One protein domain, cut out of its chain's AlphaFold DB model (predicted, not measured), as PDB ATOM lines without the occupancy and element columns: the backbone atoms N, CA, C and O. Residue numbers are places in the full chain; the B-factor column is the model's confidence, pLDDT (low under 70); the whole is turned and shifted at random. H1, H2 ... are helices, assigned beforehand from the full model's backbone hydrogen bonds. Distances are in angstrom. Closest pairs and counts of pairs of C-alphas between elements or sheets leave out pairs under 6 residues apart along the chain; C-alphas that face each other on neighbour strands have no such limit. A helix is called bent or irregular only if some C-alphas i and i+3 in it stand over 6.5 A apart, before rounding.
ATOM      1  N   THR A  75     -34.021 -37.642 -72.592       79.81
ATOM      2  CA  THR A  75     -35.072 -38.668 -72.673       79.81
ATOM      3  C   THR A  75     -35.736 -38.916 -71.322       79.81
ATOM      4  O   THR A  75     -36.959 -39.052 -71.235       79.81
ATOM      5  N   PHE A  76     -34.947 -38.941 -70.243       80.50
ATOM      6  CA  PHE A  76     -35.490 -39.128 -68.903       80.50
ATOM      7  C   PHE A  76     -36.334 -37.926 -68.470       80.50
ATOM      8  O   PHE A  76     -37.419 -38.112 -67.923       80.50
ATOM      9  N   TRP A  77     -35.892 -36.702 -68.772       77.25
ATOM     10  CA  TRP A  77     -36.671 -35.487 -68.512       77.25
ATOM     11  C   TRP A  77     -37.999 -35.470 -69.267       77.25
ATOM     12  O   TRP A  77     -39.030 -35.130 -68.684       77.25
ATOM     13  N   ALA A  78     -38.000 -35.869 -70.540       78.75
ATOM     14  CA  ALA A  78     -39.217 -35.963 -71.339       78.75
ATOM     15  C   ALA A  78     -40.213 -36.972 -70.743       78.75
ATOM     16  O   ALA A  78     -41.404 -36.666 -70.606       78.75
ATOM     17  N   ARG A  79     -39.728 -38.147 -70.317       80.75
ATOM     18  CA  ARG A  79     -40.545 -39.154 -69.623       80.75
ATOM     19  C   ARG A  79     -41.090 -38.617 -68.300       80.75
ATOM     20  O   ARG A  79     -42.293 -38.693 -68.074       80.75
ATOM     21  N   ASP A  80     -40.231 -38.073 -67.441       80.00
ATOM     22  CA  ASP A  80     -40.600 -37.540 -66.124       80.00
ATOM     23  C   ASP A  80     -41.665 -36.441 -66.242       80.00
ATOM     24  O   ASP A  80     -42.698 -36.479 -65.568       80.00
ATOM     25  N   ARG A  81     -41.473 -35.512 -67.185       80.62
ATOM     26  CA  ARG A  81     -42.449 -34.468 -67.509       80.62
ATOM     27  C   ARG A  81     -43.778 -35.057 -67.978       80.62
ATOM     28  O   ARG A  81     -44.826 -34.630 -67.499       80.62
ATOM     29  N   THR A  82     -43.743 -36.040 -68.875       80.06
ATOM     30  CA  THR A  82     -44.952 -36.714 -69.377       80.06
ATOM     31  C   THR A  82     -45.713 -37.395 -68.242       80.06
ATOM     32  O   THR A  82     -46.914 -37.176 -68.091       80.06
ATOM     33  N   LEU A  83     -45.024 -38.151 -67.382       80.25
ATOM     34  CA  LEU A  83     -45.633 -38.815 -66.227       80.25
ATOM     35  C   LEU A  83     -46.241 -37.815 -65.236       80.25
ATOM     36  O   LEU A  83     -47.343 -38.045 -64.739       80.25
ATOM     37  N   LYS A  84     -45.570 -36.685 -64.976       80.06
ATOM     38  CA  LYS A  84     -46.102 -35.607 -64.127       80.06
ATOM     39  C   LYS A  84     -47.378 -34.999 -64.704       80.06
ATOM     40  O   LYS A  84     -48.354 -34.847 -63.970       80.06
ATOM     41  N   ILE A  85     -47.397 -34.706 -66.007       78.94
ATOM     42  CA  ILE A  85     -48.589 -34.196 -66.701       78.94
ATOM     43  C   ILE A  85     -49.731 -35.210 -66.591       78.94
ATOM     44  O   ILE A  85     -50.833 -34.843 -66.187       78.94
ATOM     45  N   LEU A  86     -49.476 -36.483 -66.896       76.81
ATOM     46  CA  LEU A  86     -50.494 -37.534 -66.831       76.81
ATOM     47  C   LEU A  86     -51.057 -37.708 -65.416       76.81
ATOM     48  O   LEU A  86     -52.268 -37.825 -65.255       76.81
ATOM     49  N   ARG A  87     -50.212 -37.663 -64.379       75.81
ATOM     50  CA  ARG A  87     -50.655 -37.743 -62.977       75.81
ATOM     51  C   ARG A  87     -51.518 -36.555 -62.575       75.81
ATOM     52  O   ARG A  87     -52.560 -36.761 -61.968       75.81
ATOM     53  N   HIS A  88     -51.125 -35.339 -62.947       76.94
ATOM     54  CA  HIS A  88     -51.907 -34.143 -62.635       76.94
ATOM     55  C   HIS A  88     -53.283 -34.157 -63.318       76.94
ATOM     56  O   HIS A  88     -54.274 -33.702 -62.757       76.94
ATOM     57  N   ASN A  89     -53.361 -34.746 -64.513       75.06
ATOM     58  CA  ASN A  89     -54.612 -34.889 -65.252       75.06
ATOM     59  C   ASN A  89     -55.405 -36.148 -64.880       75.06
ATOM     60  O   ASN A  89     -56.533 -36.290 -65.345       75.06
ATOM     61  N   LYS A  90     -54.870 -37.052 -64.045       72.94
ATOM     62  CA  LYS A  90     -55.550 -38.296 -63.657       72.94
ATOM     63  C   LYS A  90     -56.885 -37.999 -62.982       72.94
ATOM     64  O   LYS A  90     -57.892 -38.591 -63.352       72.94
ATOM     65  N   ASP A  91     -56.914 -37.044 -62.058       68.56
ATOM     66  CA  ASP A  91     -58.142 -36.688 -61.345       68.56
ATOM     67  C   ASP A  91     -59.136 -35.964 -62.253       68.56
ATOM     68  O   ASP A  91     -60.325 -36.277 -62.228       68.56
ATOM     69  N   ALA A  92     -58.659 -35.066 -63.122       67.50
ATOM     70  CA  ALA A  92     -59.496 -34.400 -64.120       67.50
ATOM     71  C   ALA A  92     -60.112 -35.408 -65.106       67.50
ATOM     72  O   ALA A  92     -61.307 -35.356 -65.386       67.50
ATOM     73  N   TYR A  93     -59.324 -36.375 -65.579       63.59
ATOM     74  CA  TYR A  93     -59.778 -37.455 -66.450       63.59
ATOM     75  C   TYR A  93     -60.775 -38.382 -65.744       63.59
ATOM     76  O   TYR A  93     -61.834 -38.669 -66.293       63.59
ATOM     77  N   LEU A  94     -60.499 -38.795 -64.503       64.31
ATOM     78  CA  LEU A  94     -61.413 -39.616 -63.704       64.31
ATOM     79  C   LEU A  94     -62.717 -38.878 -63.379       64.31
ATOM     80  O   LEU A  94     -63.783 -39.490 -63.379       64.31
ATOM     81  N   GLN A  95     -62.667 -37.571 -63.121       63.44
ATOM     82  CA  GLN A  95     -63.871 -36.762 -62.950       63.44
ATOM     83  C   GLN A  95     -64.656 -36.621 -64.252       63.44
ATOM     84  O   GLN A  95     -65.877 -36.736 -64.228       63.44
ATOM     85  N   ASN A  96     -63.979 -36.420 -65.382       64.69
ATOM     86  CA  ASN A  96     -64.630 -36.373 -66.689       64.69
ATOM     87  C   ASN A  96     -65.255 -37.724 -67.058       64.69
ATOM     88  O   ASN A  96     -66.367 -37.739 -67.565       64.69
ATOM     89  N   LEU A  97     -64.619 -38.849 -66.719       59.94
ATOM     90  CA  LEU A  97     -65.195 -40.190 -66.874       59.94
ATOM     91  C   LEU A  97     -66.409 -40.433 -65.972       59.94
ATOM     92  O   LEU A  97     -67.332 -41.121 -66.379       59.94
ATOM     93  N   LYS A  98     -66.424 -39.880 -64.752       61.78
ATOM     94  CA  LYS A  98     -67.588 -39.961 -63.853       61.78
ATOM     95  C   LYS A  98     -68.743 -39.056 -64.296       61.78
ATOM     96  O   LYS A  98     -69.892 -39.360 -63.993       61.78
ATOM     97  N   LYS A  99     -68.438 -37.929 -64.951       61.75
ATOM     98  CA  LYS A  99     -69.425 -36.962 -65.472       61.75
ATOM     99  C   LYS A  99     -69.959 -37.346 -66.850       61.75
ATOM    100  O   LYS A  99     -71.104 -37.033 -67.156       61.75
ATOM    101  N   ALA A 100     -69.153 -38.010 -67.672       59.28
ATOM    102  CA  ALA A 100     -69.630 -38.657 -68.879       59.28
ATOM    103  C   ALA A 100     -70.521 -39.829 -68.454       59.28
ATOM    104  O   ALA A 100     -70.054 -40.750 -67.784       59.28
ATOM    105  N   GLN A 101     -71.810 -39.804 -68.812       62.19
ATOM    106  CA  GLN A 101     -72.601 -41.032 -68.756       62.19
ATOM    107  C   GLN A 101     -71.841 -42.097 -69.559       62.19
ATOM    108  O   GLN A 101     -71.430 -41.804 -70.686       62.19
ATOM    109  N   PRO A 102     -71.591 -43.294 -68.998       61.91
ATOM    110  CA  PRO A 102     -70.922 -44.342 -69.747       61.91
ATOM    111  C   PRO A 102     -71.754 -44.623 -70.994       61.91
ATOM    112  O   PRO A 102     -72.927 -44.982 -70.885       61.91
ATOM    113  N   LEU A 103     -71.152 -44.410 -72.167       61.81
ATOM    114  CA  LEU A 103     -71.774 -44.736 -73.445       61.81
ATOM    115  C   LEU A 103     -72.197 -46.200 -73.385       61.81
ATOM    116  O   LEU A 103     -71.377 -47.088 -73.132       61.81
ATOM    117  N   THR A 104     -73.485 -46.458 -73.582       72.94
ATOM    118  CA  THR A 104     -73.962 -47.831 -73.645       72.94
ATOM    119  C   THR A 104     -73.396 -48.486 -74.911       72.94
ATOM    120  O   THR A 104     -73.105 -47.798 -75.895       72.94
ATOM    121  N   PRO A 105     -73.263 -49.822 -74.963       67.50
ATOM    122  CA  PRO A 105     -72.843 -50.520 -76.184       67.50
ATOM    123  C   PRO A 105     -73.692 -50.155 -77.416       67.50
ATOM    124  O   PRO A 105     -73.221 -50.203 -78.553       67.50
ATOM    125  N   LYS A 106     -74.943 -49.743 -77.184       70.88
ATOM    126  CA  LYS A 106     -75.871 -49.261 -78.205       70.88
ATOM    127  C   LYS A 106     -75.451 -47.894 -78.758       70.88
ATOM    128  O   LYS A 106     -75.461 -47.710 -79.970       70.88
ATOM    129  N   ASP A 107     -74.998 -46.989 -77.895       67.44
ATOM    130  CA  ASP A 107     -74.503 -45.661 -78.281       67.44
ATOM    131  C   ASP A 107     -73.217 -45.763 -79.110       67.44
ATOM    132  O   ASP A 107     -73.079 -45.101 -80.137       67.44
ATOM    133  N   VAL A 108     -72.310 -46.672 -78.732       66.50
ATOM    134  CA  VAL A 108     -71.079 -46.956 -79.495       66.50
ATOM    135  C   VAL A 108     -71.406 -47.501 -80.888       66.50
ATOM    136  O   VAL A 108     -70.828 -47.061 -81.882       66.50
ATOM    137  N   THR A 109     -72.368 -48.422 -80.977       73.12
ATOM    138  CA  THR A 109     -72.792 -49.025 -82.251       73.12
ATOM    139  C   THR A 109     -73.427 -47.987 -83.177       73.12
ATOM    140  O   THR A 109     -73.086 -47.920 -84.358       73.12
ATOM    141  N   ASN A 110     -74.286 -47.121 -82.632       70.19
ATOM    142  CA  ASN A 110     -74.917 -46.039 -83.385       70.19
ATOM    143  C   ASN A 110     -73.887 -45.013 -83.888       70.19
ATOM    144  O   ASN A 110     -73.973 -44.570 -85.031       70.19
ATOM    145  N   HIS A 111     -72.874 -44.677 -83.084       68.69
ATOM    146  CA  HIS A 111     -71.797 -43.777 -83.508       68.69
ATOM    147  C   HIS A 111     -70.966 -44.330 -84.672       68.69
ATOM    148  O   HIS A 111     -70.584 -43.567 -85.561       68.69
ATOM    149  N   ILE A 112     -70.708 -45.640 -84.689       67.44
ATOM    150  CA  ILE A 112     -69.967 -46.308 -85.770       67.44
ATOM    151  C   ILE A 112     -70.813 -46.396 -87.047       67.44
ATOM    152  O   ILE A 112     -70.285 -46.220 -88.142       67.44
ATOM    153  N   GLN A 113     -72.117 -46.660 -86.919       70.50
ATOM    154  CA  GLN A 113     -73.008 -46.852 -88.067       70.50
ATOM    155  C   GLN A 113     -73.443 -45.545 -88.732       70.50
ATOM    156  O   GLN A 113     -73.597 -45.515 -89.951       70.50
ATOM    157  N   PHE A 114     -73.645 -44.477 -87.957       71.75
ATOM    158  CA  PHE A 114     -74.296 -43.263 -88.463       71.75
ATOM    159  C   PHE A 114     -73.399 -42.018 -88.465       71.75
ATOM    160  O   PHE A 114     -73.762 -41.027 -89.093       71.75
ATOM    161  N   GLY A 115     -72.214 -42.069 -87.840       45.94
ATOM    162  CA  GLY A 115     -71.315 -40.917 -87.720       45.94
ATOM    163  C   GLY A 115     -71.913 -39.785 -86.875       45.94
ATOM    164  O   GLY A 115     -73.117 -39.707 -86.652       45.94
TER     165      GLY A 115
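This is residues 75 to 115 of the 124 residues of an uncharacterized protein of Neosartorya fumigata (UniProt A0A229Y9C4). Picture an open hook: one long helix, H1, with a bend partway along it, then a tight link with no named element, and then a short helix, H2, turned across the line of arm H1b and touching neither arm. The two arms H1a and H1b make most of the length, and the parts do not fold back on each other. The printed part has 41 residues with two named helices, H1 then H2, and no named strand; the class is all helix. The whole is extended, with a radius of gyration of the C-alphas of 16.0 A, and its C-alphas span 43 by 22 by 13 A, only just elongated.

Start with H1, residues 75 to 99, which by its hydrogen bonds was assigned as one helix but is bent: C-alphas 88 and 91 are 6.9 A apart. Find C-alpha 75 at (-35.072, -38.668, -72.673); from there arm H1a, residues 75 to 88, runs 20.1 A. Past residues 89 and 90, which belong to neither arm, H1b, residues 91 to 99, runs 12.0 A to C-alpha 99 at (-69.425, -36.962, -65.472). H2, residues 105 to 114, runs 14.3 A and ends at C-alpha 114, at (-74.296, -43.263, -88.463).

Look first at the bend, where H1a and H1b stand at a steep tilt of 42 degrees. H2 is apart from H1a. H2 is apart from H1b too, though it follows in the chain. In H1a, H1b and H2 every O i to N i+4 pair is within hydrogen-bond range.

The two C-alphas farthest apart, those of Phe 76 and Phe 114, are 43.7 A apart. Residues 75 to 115 stand free. The printed part has no cut, and the link from H1 to H2 is tight, with 5 residues. Mean pLDDT of the printed part is 70.4; 19 residues are under 70, among them 91 to 103.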